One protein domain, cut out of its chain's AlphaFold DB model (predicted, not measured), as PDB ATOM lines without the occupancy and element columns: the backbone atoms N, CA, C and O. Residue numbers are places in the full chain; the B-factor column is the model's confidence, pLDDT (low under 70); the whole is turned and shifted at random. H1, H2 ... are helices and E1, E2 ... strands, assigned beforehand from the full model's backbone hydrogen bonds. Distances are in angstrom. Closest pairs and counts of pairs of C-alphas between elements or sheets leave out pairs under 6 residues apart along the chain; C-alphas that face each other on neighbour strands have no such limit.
ATOM      1  N   ILE A   3     111.809  81.729 115.152       91.00
ATOM      2  CA  ILE A   3     113.229  81.768 115.485       91.00
ATOM      3  C   ILE A   3     114.010  81.488 114.201       91.00
ATOM      4  O   ILE A   3     113.863  80.432 113.589       91.00
ATOM      5  N   VAL A   4     114.844  82.442 113.789       92.75
ATOM      6  CA  VAL A   4     115.751  82.255 112.651       92.75
ATOM      7  C   VAL A   4     116.978  81.488 113.119       92.75
ATOM      8  O   VAL A   4     117.634  81.910 114.072       92.75
ATOM      9  N   LEU A   5     117.270  80.375 112.452       91.12
ATOM     10  CA  LEU A   5     118.443  79.550 112.707       91.12
ATOM     11  C   LEU A   5     119.540  79.828 111.688       91.12
ATOM     12  O   LEU A   5     119.273  80.065 110.509       91.12
ATOM     13  N   ASP A   6     120.778  79.701 112.156       89.44
ATOM     14  CA  ASP A   6     121.934  79.568 111.285       89.44
ATOM     15  C   ASP A   6     122.110  78.098 110.892       89.44
ATOM     16  O   ASP A   6     121.906  77.174 111.690       89.44
ATOM     17  N   GLY A   7     122.537  77.876 109.654       90.38
ATOM     18  CA  GLY A   7     122.733  76.537 109.131       90.38
ATOM     19  C   GLY A   7     123.613  76.495 107.895       90.38
ATOM     20  O   GLY A   7     124.140  77.503 107.425       90.38
ATOM     21  N   THR A   8     123.801  75.294 107.374       92.25
ATOM     22  CA  THR A   8     124.447  75.039 106.090       92.25
ATOM     23  C   THR A   8     123.585  74.081 105.298       92.25
ATOM     24  O   THR A   8     123.101  73.086 105.831       92.25
ATOM     25  N   LEU A   9     123.409  74.381 104.019       94.00
ATOM     26  CA  LEU A   9     122.754  73.493 103.080       94.00
ATOM     27  C   LEU A   9     123.815  72.640 102.387       94.00
ATOM     28  O   LEU A   9     124.692  73.177 101.710       94.00
ATOM     29  N   ALA A  10     123.757  71.326 102.572       94.19
ATOM     30  CA  ALA A  10     124.570  70.384 101.815       94.19
ATOM     31  C   ALA A  10     123.725  69.759 100.701       94.19
ATOM     32  O   ALA A  10     122.574  69.384 100.920       94.19
ATOM     33  N   ILE A  11     124.316  69.665  99.511       95.25
ATOM     34  CA  ILE A  11     123.713  69.069  98.320       95.25
ATOM     35  C   ILE A  11     124.592  67.894  97.916       95.25
ATOM     36  O   ILE A  11     125.755  68.096  97.551       95.25
ATOM     37  N   ASP A  12     124.026  66.692  97.950       95.25
ATOM     38  CA  ASP A  12     124.668  65.512  97.389       95.25
ATOM     39  C   ASP A  12     124.146  65.285  95.971       95.25
ATOM     40  O   ASP A  12     122.952  65.433  95.689       95.25
ATOM     41  N   ARG A  13     125.061  64.907  95.078       95.62
ATOM     42  CA  ARG A  13     124.754  64.580  93.688       95.62
ATOM     43  C   ARG A  13     125.127  63.143  93.378       95.62
ATOM     44  O   ARG A  13     126.083  62.611  93.948       95.62
ATOM     45  N   ASP A  14     124.375  62.531  92.479       95.25
ATOM     46  CA  ASP A  14     124.690  61.207  91.955       95.25
ATOM     47  C   ASP A  14     125.765  61.245  90.848       95.25
ATOM     48  O   ASP A  14     126.425  62.262  90.615       95.25
ATOM     49  N   GLU A  15     125.988  60.103  90.189       95.75
ATOM     50  CA  GLU A  15     126.978  59.968  89.113       95.75
ATOM     51  C   GLU A  15     126.609  60.757  87.843       95.75
ATOM     52  O   GLU A  15     127.508  61.113  87.075       95.75
ATOM     53  N   ASP A  16     125.321  61.057  87.642       94.19
ATOM     54  CA  ASP A  16     124.798  61.836  86.517       94.19
ATOM     55  C   ASP A  16     124.790  63.351  86.818       94.19
ATOM     56  O   ASP A  16     124.635  64.178  85.915       94.19
ATOM     57  N   GLY A  17     125.065  63.725  88.072       91.94
ATOM     58  CA  GLY A  17     125.122  65.103  88.543       91.94
ATOM     59  C   GLY A  17     123.772  65.645  89.006       91.94
ATOM     60  O   GLY A  17     123.681  66.843  89.282       91.94
ATOM     61  N   GLU A  18     122.746  64.804  89.117       93.06
ATOM     62  CA  GLU A  18     121.429  65.184  89.627       93.06
ATOM     63  C   GLU A  18     121.455  65.239  91.160       93.06
ATOM     64  O   GLU A  18     122.198  64.499  91.811       93.06
ATOM     65  N   ILE A  19     120.677  66.152  91.754       95.75
ATOM     66  CA  ILE A  19     120.549  66.225  93.213       95.75
ATOM     67  C   ILE A  19     119.831  64.965  93.692       95.75
ATOM     68  O   ILE A  19     118.667  64.748  93.371       95.75
ATOM     69  N   CYS A  20     120.509  64.168  94.514       94.75
ATOM     70  CA  CYS A  20     119.933  62.959  95.099       94.75
ATOM     71  C   CYS A  20     119.605  63.124  96.587       94.75
ATOM     72  O   CYS A  20     118.819  62.346  97.131       94.75
ATOM     73  N   ASN A  21     120.181  64.134  97.248       95.06
ATOM     74  CA  ASN A  21     119.889  64.451  98.639       95.06
ATOM     75  C   ASN A  21     120.163  65.927  98.951       95.06
ATOM     76  O   ASN A  21     121.111  66.525  98.435       95.06
ATOM     77  N   ILE A  22     119.359  66.490  99.852       97.31
ATOM     78  CA  ILE A  22     119.542  67.837 100.393       97.31
ATOM     79  C   ILE A  22     119.462  67.768 101.914       97.31
ATOM     80  O   ILE A  22     118.446  67.346 102.468       97.31
ATOM     81  N   ILE A  23     120.517  68.229 102.586       96.38
ATOM     82  CA  ILE A  23     120.637  68.202 104.044       96.38
ATOM     83  C   ILE A  23     120.707  69.633 104.570       96.38
ATOM     84  O   ILE A  23     121.644  70.371 104.263       96.38
ATOM     85  N   TRP A  24     119.760  70.004 105.427       95.94
ATOM     86  CA  TRP A  24     119.837  71.243 106.197       95.94
ATOM     87  C   TRP A  24     120.537  70.964 107.516       95.94
ATOM     88  O   TRP A  24     119.942  70.414 108.444       95.94
ATOM     89  N   PHE A  25     121.814  71.325 107.589       94.75
ATOM     90  CA  PHE A  25     122.597  71.230 108.808       94.75
ATOM     91  C   PHE A  25     122.342  72.456 109.687       94.75
ATOM     92  O   PHE A  25     122.720  73.563 109.314       94.75
ATOM     93  N   LEU A  26     121.719  72.278 110.847       92.75
ATOM     94  CA  LEU A  26     121.308  73.359 111.739       92.75
ATOM     95  C   LEU A  26     122.217  73.462 112.965       92.75
ATOM     96  O   LEU A  26     122.596  72.455 113.575       92.75
ATOM     97  N   TYR A  27     122.513  74.701 113.353       85.31
ATOM     98  CA  TYR A  27     123.267  75.025 114.558       85.31
ATOM     99  C   TYR A  27     122.363  75.718 115.581       85.31
ATOM    100  O   TYR A  27     121.538  76.558 115.231       85.31
ATOM    101  N   GLY A  28     122.550  75.406 116.866       78.12
ATOM    102  CA  GLY A  28     121.911  76.161 117.949       78.12
ATOM    103  C   GLY A  28     120.434  75.840 118.178       78.12
ATOM    104  O   GLY A  28     119.732  76.643 118.794       78.12
ATOM    105  N   LEU A  29     119.960  74.674 117.727       84.25
ATOM    106  CA  LEU A  29     118.697  74.150 118.236       84.25
ATOM    107  C   LEU A  29     118.838  73.915 119.753       84.25
ATOM    108  O   LEU A  29     119.858  73.364 120.187       84.25
ATOM    109  N   PRO A  30     117.851  74.342 120.566       76.06
ATOM    110  CA  PRO A  30     117.891  74.136 122.010       76.06
ATOM    111  C   PRO A  30     117.870  72.639 122.336       76.06
ATOM    112  O   PRO A  30     117.739  71.799 121.443       76.06
ATOM    113  N   GLN A  31     117.974  72.297 123.622       73.56
ATOM    114  CA  GLN A  31     117.762  70.930 124.097       73.56
ATOM    115  C   GLN A  31     116.342  70.463 123.726       73.56
ATOM    116  O   GLN A  31     115.394  70.630 124.491       73.56
ATOM    117  N   ALA A  32     116.207  69.908 122.525       65.62
ATOM    118  CA  ALA A  32     114.944  69.491 121.955       65.62
ATOM    119  C   ALA A  32     114.714  68.017 122.273       65.62
ATOM    120  O   ALA A  32     115.526  67.140 121.950       65.62
ATOM    121  N   ILE A  33     113.600  67.741 122.946       66.06
ATOM    122  CA  ILE A  33     113.212  66.371 123.300       66.06
ATOM    123  C   ILE A  33     112.308  65.792 122.201       66.06
ATOM    124  O   ILE A  33     112.309  64.576 122.004       66.06
ATOM    125  N   GLY A  34     111.585  66.649 121.471       81.00
ATOM    126  CA  GLY A  34     110.682  66.275 120.385       81.00
ATOM    127  C   GLY A  34     111.337  66.062 119.015       81.00
ATOM    128  O   GLY A  34     112.545  66.208 118.828       81.00
ATOM    129  N   GLU A  35     110.489  65.708 118.047       89.69
ATOM    130  CA  GLU A  35     110.812  65.635 116.619       89.69
ATOM    131  C   GLU A  35     110.148  66.821 115.899       89.69
ATOM    132  O   GLU A  35     109.017  67.179 116.251       89.69
ATOM    133  N   PRO A  36     110.818  67.440 114.910       93.38
ATOM    134  CA  PRO A  36     110.231  68.521 114.143       93.38
ATOM    135  C   PRO A  36     109.045  68.016 113.315       93.38
ATOM    136  O   PRO A  36     109.023  66.871 112.856       93.38
ATOM    137  N   PHE A  37     108.053  68.875 113.092       95.06
ATOM    138  CA  PHE A  37     106.880  68.559 112.274       95.06
ATOM    139  C   PHE A  37     106.409  69.764 111.450       95.06
ATOM    140  O   PHE A  37     106.883  70.883 111.624       95.06
ATOM    141  N   GLY A  38     105.485  69.511 110.515       95.25
ATOM    142  CA  GLY A  38     104.849  70.567 109.720       95.25
ATOM    143  C   GLY A  38     105.817  71.330 108.816       95.25
ATOM    144  O   GLY A  38     105.668  72.538 108.670       95.25
ATOM    145  N   ALA A  39     106.819  70.650 108.249       96.81
ATOM    146  CA  ALA A  39     107.826  71.329 107.449       96.81
ATOM    147  C   ALA A  39     107.235  71.940 106.174       96.81
ATOM    148  O   ALA A  39     106.471  71.302 105.443       96.81
ATOM    149  N   VAL A  40     107.663  73.163 105.889       96.88
ATOM    150  CA  VAL A  40     107.342  73.906 104.673       96.88
ATOM    151  C   VAL A  40     108.623  74.345 103.981       96.88
ATOM    152  O   VAL A  40     109.597  74.711 104.636       96.88
ATOM    153  N   PHE A  41     108.603  74.335 102.656       97.50
ATOM    154  CA  PHE A  41     109.635  74.900 101.799       97.50
ATOM    155  C   PHE A  41     109.024  76.032 100.972       97.50
ATOM    156  O   PHE A  41     107.974  75.855 100.351       97.50
ATOM    157  N   LEU A  42     109.679  77.190 100.976       96.25
ATOM    158  CA  LEU A  42     109.339  78.333 100.136       96.25
ATOM    159  C   LEU A  42     110.443  78.530  99.103       96.25
ATOM    160  O   LEU A  42     111.601  78.727  99.479       96.25
ATOM    161  N   GLU A  43     110.064  78.527  97.826       94.94
ATOM    162  CA  GLU A  43     110.978  78.845  96.727       94.94
ATOM    163  C   GLU A  43     111.457  80.301  96.816       94.94
ATOM    164  O   GLU A  43     112.652  80.571  96.737       94.94
ATOM    165  N   GLU A  44     110.535  81.228  97.074       92.69
ATOM    166  CA  GLU A  44     110.826  82.650  97.241       92.69
ATOM    167  C   GLU A  44     110.159  83.178  98.515       92.69
ATOM    168  O   GLU A  44     108.981  83.557  98.530       92.69
ATOM    169  N   ALA A  45     110.902  83.212  99.623       90.06
ATOM    170  CA  ALA A  45     110.335  83.509 100.938       90.06
ATOM    171  C   ALA A  45     109.626  84.874 101.021       90.06
ATOM    172  O   ALA A  45     108.582  84.997 101.665       90.06
ATOM    173  N   PHE A  46     110.158  85.901 100.354       86.69
ATOM    174  CA  PHE A  46     109.674  87.285 100.440       86.69
ATOM    175  C   PHE A  46     109.369  87.932  99.079       86.69
ATOM    176  O   PHE A  46     109.127  89.140  99.022       86.69
ATOM    177  N   GLY A  47     109.356  87.146  97.999       84.81
ATOM    178  CA  GLY A  47     109.128  87.601  96.623       84.81
ATOM    179  C   GLY A  47     110.306  87.334  95.688       84.81
ATOM    180  O   GLY A  47     111.294  86.728  96.094       84.81
ATOM    181  N   GLU A  48     110.189  87.805  94.446       85.88
ATOM    182  CA  GLU A  48     111.104  87.450  93.352       85.88
ATOM    183  C   GLU A  48     112.584  87.635  93.725       85.88
ATOM    184  O   GLU A  48     112.990  88.723  94.146       85.88
ATOM    185  N   GLY A  49     113.375  86.566  93.591       83.88
ATOM    186  CA  GLY A  49     114.813  86.557  93.893       83.88
ATOM    187  C   GLY A  49     115.176  86.557  95.384       83.88
ATOM    188  O   GLY A  49     116.347  86.677  95.734       83.88
ATOM    189  N   SER A  50     114.196  86.440  96.284       91.12
ATOM    190  CA  SER A  50     114.471  86.283  97.716       91.12
ATOM    191  C   SER A  50     115.037  84.893  98.047       91.12
ATOM    192  O   SER A  50     114.840  83.951  97.278       91.12
ATOM    193  N   PRO A  51     115.723  84.736  99.197       94.31
ATOM    194  CA  PRO A  51     116.222  83.439  99.633       94.31
ATOM    195  C   PRO A  51     115.124  82.376  99.699       94.31
ATOM    196  O   PRO A  51     113.976  82.661 100.059       94.31
ATOM    197  N   GLN A  52     115.523  81.133  99.446       95.69
ATOM    198  CA  GLN A  52     114.694  79.982  99.773       95.69
ATOM    199  C   GLN A  52     114.602  79.835 101.286       95.69
ATOM    200  O   GLN A  52     115.543  80.176 102.006       95.69
ATOM    201  N   MET A  53     113.482  79.310 101.773       95.75
ATOM    202  CA  MET A  53     113.257  79.121 103.203       95.75
ATOM    203  C   MET A  53     112.721  77.731 103.484       95.75
ATOM    204  O   MET A  53     111.787  77.277 102.830       95.75
ATOM    205  N   VAL A  54     113.251  77.105 104.525       96.44
ATOM    206  CA  VAL A  54     112.597  75.982 105.188       96.44
ATOM    207  C   VAL A  54     112.076  76.453 106.536       96.44
ATOM    208  O   VAL A  54     112.794  77.121 107.278       96.44
ATOM    209  N   GLY A  55     110.828  76.112 106.843       95.44
ATOM    210  CA  GLY A  55     110.211  76.336 108.146       95.44
ATOM    211  C   GLY A  55     109.691  75.036 108.743       95.44
ATOM    212  O   GLY A  55     109.258  74.164 107.998       95.44
ATOM    213  N   PHE A  56     109.736  74.887 110.064       95.44
ATOM    214  CA  PHE A  56     109.185  73.732 110.781       95.44
ATOM    215  C   PHE A  56     108.859  74.090 112.235       95.44
ATOM    216  O   PHE A  56     109.391  75.053 112.787       95.44
ATOM    217  N   GLU A  57     108.003  73.296 112.875       94.19
ATOM    218  CA  GLU A  57     107.699  73.422 114.301       94.19
ATOM    219  C   GLU A  57     108.506  72.413 115.119       94.19
ATOM    220  O   GLU A  57     108.632  71.249 114.733       94.19
ATOM    221  N   LEU A  58     109.031  72.845 116.268       91.81
ATOM    222  CA  LEU A  58     109.716  71.988 117.233       91.81
ATOM    223  C   LEU A  58     109.481  72.518 118.652       91.81
ATOM    224  O   LEU A  58     109.692  73.694 118.929       91.81
ATOM    225  N   ASP A  59     109.010  71.651 119.551       89.00
ATOM    226  CA  ASP A  59     108.752  71.964 120.967       89.00
ATOM    227  C   ASP A  59     107.900  73.235 121.213       89.00
ATOM    228  O   ASP A  59     108.027  73.913 122.231       89.00
ATOM    229  N   GLY A  60     106.962  73.523 120.302       88.88
ATOM    230  CA  GLY A  60     106.024  74.649 120.398       88.88
ATOM    231  C   GLY A  60     106.552  75.976 119.847       88.88
ATOM    232  O   GLY A  60     105.836  76.974 119.913       88.88
ATOM    233  N   GLU A  61     107.762  75.980 119.291       91.31
ATOM    234  CA  GLU A  61     108.356  77.119 118.598       91.31
ATOM    235  C   GLU A  61     108.426  76.853 117.088       91.31
ATOM    236  O   GLU A  61     108.600  75.721 116.632       91.31
ATOM    237  N   GLU A  62     108.288  77.923 116.311       93.31
ATOM    238  CA  GLU A  62     108.451  77.909 114.858       93.31
ATOM    239  C   GLU A  62     109.898  78.281 114.523       93.31
ATOM    240  O   GLU A  62     110.387  79.332 114.946       93.31
ATOM    241  N   TYR A  63     110.576  77.441 113.751       94.19
ATOM    242  CA  TYR A  63     111.946  77.658 113.304       94.19
ATOM    243  C   TYR A  63     111.991  77.848 111.802       94.19
ATOM    244  O   TYR A  63     111.273  77.181 111.061       94.19
ATOM    245  N   ILE A  64     112.866  78.745 111.362       94.88
ATOM    246  CA  ILE A  64     113.080  79.046 109.949       94.88
ATOM    247  C   ILE A  64     114.573  79.125 109.647       94.88
ATOM    248  O   ILE A  64     115.354  79.658 110.436       94.88
ATOM    249  N   VAL A  65     114.964  78.613 108.487       95.06
ATOM    250  CA  VAL A  65     116.329  78.685 107.961       95.06
ATOM    251  C   VAL A  65     116.272  79.110 106.497       95.06
ATOM    252  O   VAL A  65     115.337  78.747 105.782       95.06
ATOM    253  N   TYR A  66     117.254  79.897 106.061       94.81
ATOM    254  CA  TYR A  66     117.302  80.450 104.709       94.81
ATOM    255  C   TYR A  66     118.500  79.918 103.927       94.81
ATOM    256  O   TYR A  66     119.587  79.762 104.484       94.81
ATOM    257  N   ALA A  67     118.312  79.708 102.625       94.12
ATOM    258  CA  ALA A  67     119.392  79.523 101.663       94.12
ATOM    259  C   ALA A  67     119.429  80.725 100.714       94.12
ATOM    260  O   ALA A  67     118.546  80.909  99.874       94.12
ATOM    261  N   ASP A  68     120.449  81.565 100.889       90.38
ATOM    262  CA  ASP A  68     120.697  82.735 100.048       90.38
ATOM    263  C   ASP A  68     121.682  82.381  98.926       90.38
ATOM    264  O   ASP A  68     122.902  82.311  99.114       90.38
ATOM    265  N   TRP A  69     121.122  82.139  97.744       86.75
ATOM    266  CA  TRP A  69     121.857  81.732  96.549       86.75
ATOM    267  C   TRP A  69     122.603  82.879  95.874       86.75
ATOM    268  O   TRP A  69     123.639  82.648  95.246       86.75
ATOM    269  N   GLU A  70     122.114  84.113  96.014       79.25
ATOM    270  CA  GLU A  70     122.818  85.289  95.503       79.25
ATOM    271  C   GLU A  70     124.100  85.517  96.303       79.25
ATOM    272  O   GLU A  70     125.175  85.679  95.719       79.25
ATOM    273  N   ALA A  71     124.014  85.442  97.636       73.50
ATOM    274  CA  ALA A  71     125.182  85.523  98.507       73.50
ATOM    275  C   ALA A  71     126.190  84.394  98.229       73.50
ATOM    276  O   ALA A  71     127.402  84.617  98.288       73.50
ATOM    277  N   ALA A  72     125.700  83.203  97.872       72.19
ATOM    278  CA  ALA A  72     126.531  82.072  97.470       72.19
ATOM    279  C   ALA A  72     127.115  82.195  96.048       72.19
ATOM    280  O   ALA A  72     128.006  81.427  95.702       72.19
ATOM    281  N   SER A  73     126.671  83.167  95.238       80.31
ATOM    282  CA  SER A  73     127.003  83.286  93.805       80.31
ATOM    283  C   SER A  73     126.607  82.060  92.967       80.31
ATOM    284  O   SER A  73     127.232  81.784  91.945       80.31
ATOM    285  N   GLU A  74     125.547  81.358  93.372       81.88
ATOM    286  CA  GLU A  74     125.084  80.099  92.773       81.88
ATOM    287  C   GLU A  74     123.570  80.133  92.461       81.88
ATOM    288  O   GLU A  74     122.807  79.294  92.942       81.88
ATOM    289  N   PRO A  75     123.078  81.094  91.653       78.56
ATOM    290  CA  PRO A  75     121.639  81.285  91.431       78.56
ATOM    291  C   PRO A  75     120.953  80.082  90.767       78.56
ATOM    292  O   PRO A  75     119.756  79.883  90.951       78.56
ATOM    293  N   VAL A  76     121.699  79.259  90.020       84.12
ATOM    294  CA  VAL A  76     121.177  78.052  89.355       84.12
ATOM    295  C   VAL A  76     120.747  76.988  90.369       84.12
ATOM    296  O   VAL A  76     119.762  76.293  90.132       84.12
ATOM    297  N   LEU A  77     121.422  76.907  91.523       89.12
ATOM    298  CA  LEU A  77     121.118  75.901  92.546       89.12
ATOM    299  C   LEU A  77     119.731  76.090  93.164       89.12
ATOM    300  O   LEU A  77     119.127  75.106  93.578       89.12
ATOM    301  N   SER A  78     119.203  77.319  93.172       91.81
ATOM    302  CA  SER A  78     117.843  77.583  93.650       91.81
ATOM    303  C   SER A  78     116.806  76.745  92.893       91.81
ATOM    304  O   SER A  78     116.023  76.026  93.512       91.81
ATOM    305  N   GLY A  79     116.856  76.751  91.557       92.81
ATOM    306  CA  GLY A  79     115.921  76.006  90.716       92.81
ATOM    307  C   GLY A  79     116.021  74.498  90.928       92.81
ATOM    308  O   GLY A  79     115.005  73.837  91.115       92.81
ATOM    309  N   GLU A  80     117.240  73.961  90.984       94.94
ATOM    310  CA  GLU A  80     117.462  72.523  91.196       94.94
ATOM    311  C   GLU A  80     116.960  72.061  92.575       94.94
ATOM    312  O   GLU A  80     116.360  70.994  92.704       94.94
ATOM    313  N   VAL A  81     117.146  72.883  93.612       95.62
ATOM    314  CA  VAL A  81     116.633  72.616  94.965       95.62
ATOM    315  C   VAL A  81     115.102  72.657  94.993       95.62
ATOM    316  O   VAL A  81     114.476  71.791  95.608       95.62
ATOM    317  N   SER A  82     114.483  73.617  94.299       95.06
ATOM    318  CA  SER A  82     113.024  73.679  94.149       95.06
ATOM    319  C   SER A  82     112.469  72.438  93.452       95.06
ATOM    320  O   SER A  82     111.452  71.886  93.881       95.06
ATOM    321  N   GLU A  83     113.120  71.994  92.374       95.50
ATOM    322  CA  GLU A  83     112.735  70.795  91.629       95.50
ATOM    323  C   GLU A  83     112.834  69.545  92.506       95.50
ATOM    324  O   GLU A  83     111.855  68.802  92.603       95.50
ATOM    325  N   PHE A  84     113.942  69.382  93.239       96.75
ATOM    326  CA  PHE A  84     114.127  68.280  94.184       96.75
ATOM    327  C   PHE A  84     112.980  68.196  95.201       96.75
ATOM    328  O   PHE A  84     112.374  67.138  95.387       96.75
ATOM    329  N   TYR A  85     112.629  69.312  95.848       96.94
ATOM    330  CA  TYR A  85     111.572  69.299  96.860       96.94
ATOM    331  C   TYR A  85     110.185  69.036  96.276       96.94
ATOM    332  O   TYR A  85     109.395  68.313  96.890       96.94
ATOM    333  N   ARG A  86     109.890  69.562  95.081       95.12
ATOM    334  CA  ARG A  86     108.625  69.286  94.384       95.12
ATOM    335  C   ARG A  86     108.514  67.828  93.933       95.12
ATOM    336  O   ARG A  86     107.406  67.293  93.930       95.12
ATOM    337  N   GLU A  87     109.622  67.196  93.556       95.81
ATOM    338  CA  GLU A  87     109.643  65.797  93.124       95.81
ATOM    339  C   GLU A  87     109.541  64.827  94.305       95.81
ATOM    340  O   GLU A  87     108.690  63.933  94.307       95.81
ATOM    341  N   TYR A  88     110.387  65.004  95.320       95.44
ATOM    342  CA  TYR A  88     110.553  64.000  96.365       95.44
ATOM    343  C   TYR A  88     109.780  64.279  97.657       95.44
ATOM    344  O   TYR A  88     109.559  63.349  98.439       95.44
ATOM    345  N   GLY A  89     109.378  65.529  97.906       95.19
ATOM    346  CA  GLY A  89     108.470  65.893  98.997       95.19
ATOM    347  C   GLY A  89     108.966  65.571 100.409       95.19
ATOM    348  O   GLY A  89     108.146  65.404 101.315       95.19
ATOM    349  N   HIS A  90     110.281  65.471 100.623       95.75
ATOM    350  CA  HIS A  90     110.869  65.255 101.943       95.75
ATOM    351  C   HIS A  90     112.018  66.219 102.232       95.75
ATOM    352  O   HIS A  90     112.754  66.622 101.339       95.75
ATOM    353  N   LEU A  91     112.173  66.548 103.509       96.31
ATOM    354  CA  LEU A  91     113.224  67.376 104.073       96.31
ATOM    355  C   LEU A  91     114.066  66.526 105.023       96.31
ATOM    356  O   LEU A  91     113.518  65.870 105.912       96.31
ATOM    357  N   LEU A  92     115.386  66.579 104.857       97.06
ATOM    358  CA  LEU A  92     116.339  66.027 105.810       97.06
ATOM    359  C   LEU A  92     116.974  67.165 106.615       97.06
ATOM    360  O   LEU A  92     117.709  67.999 106.082       97.06
ATOM    361  N   ILE A  93     116.674  67.186 107.911       95.50
ATOM    362  CA  ILE A  93     117.310  68.068 108.886       95.50
ATOM    363  C   ILE A  93     118.379  67.263 109.608       95.50
ATOM    364  O   ILE A  93     118.100  66.195 110.143       95.50
ATOM    365  N   SER A  94     119.579  67.818 109.679       94.50
ATOM    366  CA  SER A  94     120.660  67.347 110.533       94.50
ATOM    367  C   SER A  94     120.967  68.442 111.543       94.50
ATOM    368  O   SER A  94     121.123  69.595 111.158       94.50
ATOM    369  N   ALA A  95     121.092  68.131 112.827       91.81
ATOM    370  CA  ALA A  95     121.384  69.144 113.831       91.81
ATOM    371  C   ALA A  95     122.355  68.666 114.900       91.81
ATOM    372  O   ALA A  95     122.358  67.505 115.316       91.81
ATOM    373  N   VAL A  96     123.127  69.627 115.402       87.88
ATOM    374  CA  VAL A  96     123.840  69.504 116.672       87.88
ATOM    375  C   VAL A  96     122.982  70.167 117.739       87.88
ATOM    376  O   VAL A  96     122.753  71.376 117.682       87.88
ATOM    377  N   ILE A  97     122.509  69.376 118.697       86.50
ATOM    378  CA  ILE A  97     121.677  69.847 119.809       86.50
ATOM    379  C   ILE A  97     122.456  69.787 121.119       86.50
ATOM    380  O   ILE A  97     123.320  68.926 121.298       86.50
ATOM    381  N   GLU A  98     122.137  70.687 122.044       82.38
ATOM    382  CA  GLU A  98     122.692  70.644 123.396       82.38
ATOM    383  C   GLU A  98     122.217  69.386 124.131       82.38
ATOM    384  O   GLU A  98     121.023  69.089 124.197       82.38
ATOM    385  N   ASP A  99     123.169  68.651 124.698       82.38
ATOM    386  CA  ASP A  99     122.918  67.442 125.474       82.38
ATOM    387  C   ASP A  99     123.819  67.444 126.714       82.38
ATOM    388  O   ASP A  99     124.980  67.035 126.642       82.38
ATOM    389  N   PRO A 100     123.306  67.907 127.866       79.25
ATOM    390  CA  PRO A 100     124.066  67.953 129.111       79.25
ATOM    391  C   PRO A 100     124.482  66.571 129.636       79.25
ATOM    392  O   PRO A 100     125.349  66.500 130.506       79.25
ATOM    393  N   GLU A 101     123.850  65.492 129.160       81.81
ATOM    394  CA  GLU A 101     124.185  64.115 129.541       81.81
ATOM    395  C   GLU A 101     125.267  63.506 128.632       81.81
ATOM    396  O   GLU A 101     125.875  62.496 128.994       81.81
ATOM    397  N   SER A 102     125.549  64.129 127.483       82.06
ATOM    398  CA  SER A 102     126.640  63.754 126.580       82.06
ATOM    399  C   SER A 102     127.998  64.201 127.128       82.06
ATOM    400  O   SER A 102     128.163  65.334 127.584       82.06
ATOM    401  N   ASP A 103     129.020  63.354 126.974       81.88
ATOM    402  CA  ASP A 103     130.415  63.680 127.319       81.88
ATOM    403  C   ASP A 103     130.931  64.944 126.599       81.88
ATOM    404  O   ASP A 103     131.855  65.603 127.078       81.88
ATOM    405  N   GLN A 104     130.356  65.281 125.439       82.44
ATOM    406  CA  GLN A 104     130.725  66.453 124.637       82.44
ATOM    407  C   GLN A 104     129.807  67.663 124.873       82.44
ATOM    408  O   GLN A 104     130.038  68.718 124.283       82.44
ATOM    409  N   GLY A 105     128.769  67.529 125.704       82.19
ATOM    410  CA  GLY A 105     127.754  68.564 125.937       82.19
ATOM    411  C   GLY A 105     126.787  68.783 124.766       82.19
ATOM    412  O   GLY A 105     125.916  69.647 124.840       82.19
ATOM    413  N   VAL A 106     126.942  68.018 123.683       84.19
ATOM    414  CA  VAL A 106     126.100  68.055 122.485       84.19
ATOM    415  C   VAL A 106     125.885  66.648 121.937       84.19
ATOM    416  O   VAL A 106     126.695  65.745 122.177       84.19
ATOM    417  N   THR A 107     124.818  66.466 121.167       87.12
ATOM    418  CA  THR A 107     124.570  65.245 120.397       87.12
ATOM    419  C   THR A 107     124.095  65.568 118.984       87.12
ATOM    420  O   THR A 107     123.576  66.650 118.713       87.12
ATOM    421  N   TYR A 108     124.313  64.624 118.075       88.38
ATOM    422  CA  TYR A 108     123.904  64.716 116.680       88.38
ATOM    423  C   TYR A 108     122.549  64.041 116.488       88.38
ATOM    424  O   TYR A 108     122.348  62.919 116.965       88.38
ATOM    425  N   ARG A 109     121.631  64.699 115.777       90.50
ATOM    426  CA  ARG A 109     120.337  64.121 115.406       90.50
ATOM    427  C   ARG A 109     119.972  64.438 113.969       90.50
ATOM    428  O   ARG A 109     120.284  65.510 113.465       90.50
ATOM    429  N   GLU A 110     119.260  63.500 113.358       94.06
ATOM    430  CA  GLU A 110     118.705  63.634 112.017       94.06
ATOM    431  C   GLU A 110     117.209  63.357 112.036       94.06
ATOM    432  O   GLU A 110     116.745  62.441 112.721       94.06
ATOM    433  N   TRP A 111     116.474  64.123 111.236       94.75
ATOM    434  CA  TRP A 111     115.053  63.926 111.006       94.75
ATOM    435  C   TRP A 111     114.762  63.993 109.517       94.75
ATOM    436  O   TRP A 111     115.068  64.983 108.855       94.75
ATOM    437  N   LEU A 112     114.135  62.935 109.012       96.19
ATOM    438  CA  LEU A 112     113.561  62.893 107.678       96.19
ATOM    439  C   LEU A 112     112.053  63.081 107.809       96.19
ATOM    440  O   LEU A 112     111.380  62.270 108.448       96.19
ATOM    441  N   MET A 113     111.520  64.135 107.205       95.50
ATOM    442  CA  MET A 113     110.118  64.508 107.362       95.50
ATOM    443  C   MET A 113     109.494  64.942 106.035       95.50
ATOM    444  O   MET A 113     110.208  65.440 105.166       95.50
ATOM    445  N   PRO A 114     108.175  64.762 105.845       96.75
ATOM    446  CA  PRO A 114     107.498  65.310 104.677       96.75
ATOM    447  C   PRO A 114     107.589  66.838 104.684       96.75
ATOM    448  O   PRO A 114     107.494  67.453 105.747       96.75
ATOM    449  N   VAL A 115     107.733  67.433 103.501       97.25
ATOM    450  CA  VAL A 115     107.761  68.889 103.325       97.25
ATOM    451  C   VAL A 115     106.719  69.323 102.309       97.25
ATOM    452  O   VAL A 115     106.572  68.728 101.241       97.25
ATOM    453  N   GLU A 116     105.973  70.367 102.648       96.69
ATOM    454  CA  GLU A 116     105.052  71.004 101.717       96.69
ATOM    455  C   GLU A 116     105.730  72.179 101.013       96.69
ATOM    456  O   GLU A 116     106.302  73.052 101.659       96.69
ATOM    457  N   CYS A 117     105.645  72.211  99.686       96.69
ATOM    458  CA  CYS A 117     106.282  73.245  98.876       96.69
ATOM    459  C   CYS A 117     105.284  74.337  98.494       96.69
ATOM    460  O   CYS A 117     104.162  74.036  98.081       96.69
ATOM    461  N   PHE A 118     105.726  75.588  98.567       95.50
ATOM    462  CA  PHE A 118     104.984  76.756  98.107       95.50
ATOM    463  C   PHE A 118     105.905  77.673  97.316       95.50
ATOM    464  O   PHE A 118     107.100  77.767  97.608       95.50
ATOM    465  N   ASP A 119     105.337  78.410  96.368       92.75
ATOM    466  CA  ASP A 119     106.135  79.327  95.558       92.75
ATOM    467  C   ASP A 119     106.604  80.516  96.409       92.75
ATOM    468  O   ASP A 119     107.708  81.022  96.249       92.75
ATOM    469  N   ASN A 120     105.771  80.962  97.354       90.69
ATOM    470  CA  ASN A 120     106.075  82.086  98.233       90.69
ATOM    471  C   ASN A 120     105.202  82.100  99.496       90.69
ATOM    472  O   ASN A 120     104.196  81.392  99.612       90.69
ATOM    473  N   TYR A 121     105.546  82.988 100.434       87.31
ATOM    474  CA  TYR A 121     104.818  83.149 101.696       87.31
ATOM    475  C   TYR A 121     103.327  83.484 101.519       87.31
ATOM    476  O   TYR A 121     102.500  83.098 102.344       87.31
ATOM    477  N   MET A 122     102.941  84.179 100.441       88.12
ATOM    478  CA  MET A 122     101.533  84.520 100.209       88.12
ATOM    479  C   MET A 122     100.682  83.287  99.900       88.12
ATOM    480  O   MET A 122      99.491  83.280 100.211       88.12
ATOM    481  N   GLU A 123     101.254  82.259  99.278       90.31
ATOM    482  CA  GLU A 123     100.557  80.994  99.044       90.31
ATOM    483  C   GLU A 123     100.385  80.195 100.330       90.31
ATOM    484  O   GLU A 123      99.271  79.752 100.625       90.31
ATOM    485  N   LEU A 124     101.446  80.104 101.136       88.94
ATOM    486  CA  LEU A 124     101.389  79.499 102.464       88.94
ATOM    487  C   LEU A 124     100.310  80.176 103.326       88.94
ATOM    488  O   LEU A 124      99.409  79.514 103.841       88.94
ATOM    489  N   ALA A 125     100.333  81.510 103.404       87.19
ATOM    490  CA  ALA A 125      99.371  82.282 104.186       87.19
ATOM    491  C   ALA A 125      97.915  82.054 103.739       87.19
ATOM    492  O   ALA A 125      97.015  82.016 104.575       87.19
ATOM    493  N   LYS A 126      97.662  81.869 102.434       90.44
ATOM    494  CA  LYS A 126      96.320  81.546 101.915       90.44
ATOM    495  C   LYS A 126      95.848  80.152 102.316       90.44
ATOM    496  O   LYS A 126      94.648  79.966 102.467       90.44
ATOM    497  N   LYS A 127      96.754  79.180 102.448       89.19
ATOM    498  CA  LYS A 127      96.410  77.815 102.870       89.19
ATOM    499  C   LYS A 127      96.080  77.739 104.363       89.19
ATOM    500  O   LYS A 127      95.275  76.905 104.763       89.19
ATOM    501  N   MET A 128      96.707  78.594 105.169       80.88
ATOM    502  CA  MET A 128      96.512  78.642 106.622       80.88
ATOM    503  C   MET A 128      95.289  79.467 107.066       80.88
ATOM    504  O   MET A 128      94.936  79.424 108.245       80.88
ATOM    505  N   ALA A 129      94.679  80.230 106.154       71.12
ATOM    506  CA  ALA A 129      93.511  81.080 106.398       71.12
ATOM    507  C   ALA A 129      92.184  80.327 106.213       71.12
ATOM    508  O   ALA A 129      91.257  80.586 107.017       71.12
TER     509      ALA A 129
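AT A GLANCE: This is residues 3 to 129 of the 129 residues of an uncharacterized protein of Marinobacter pelagius (UniProt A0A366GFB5). One strongly twisted seven-stranded sheet, curled like part of a barrel, folds back on itself round helix H1, and the short helix H2 packs on E3 and E7. E1, E2, E6 and E3, E4, E5 are its two leaves, with E7 as the hinge. The 127 printed residues hold seven named strands and two named helices, along the chain E1 E2 E3 E4 E5 H1 E6 E7 H2, class mixed. The mixed sheet runs E1 E2 E6 E7 E3 E4 E5. The whole is compact, radius of gyration of the C-alphas 15.0 A, spans 44 by 43 by 26 A.

IN THESE COORDINATES: E1, residues 6 to 13, begins at C-alpha 6 (121.934, 79.568, 111.285). E2 is residues 19 to 29, E3 37 to 44, E4 52 to 58, E5 61 to 67, H1 75 to 88, 21.1 A long, E6 90 to 98, and E7 106 to 120, 34.4 A long. H2, residues 121 to 128, ends at C-alpha 128 (96.512, 78.642, 106.622).

HOW THE PARTS SIT: E1 and E2 form an antiparallel hairpin (N 8 and O 25, 2.8 A). E2 and E6 are parallel (N 26 and O 94, 2.8 A). E7 pairs antiparallel with E6 (N 91 and O 113, 2.8 A), bends by 74 degrees at residue 117, and is parallel to E3 (N 41 and O 116, 2.8 A). E3, E4 and E5 form a meander, each strand the antiparallel neighbour of the one before (N 40 and O 55, 2.8 A; N 63 and O 56, 2.8 A). H1 is on the sheet; its closest C-alphas to E3 are those of Ser 82 and Glu 43, 6.1 A apart. H2 is on it too, at a height of 9.6 A. Every O i to N i+4 pair is within hydrogen-bond range in H2, 8 of 10 in H1.

THE WHOLE: The farthest C-alphas, of Asp 103 and Lys 126, are 46.1 A apart. The printed part has no cut and no long link. Residues 32 to 33 are under pLDDT 70.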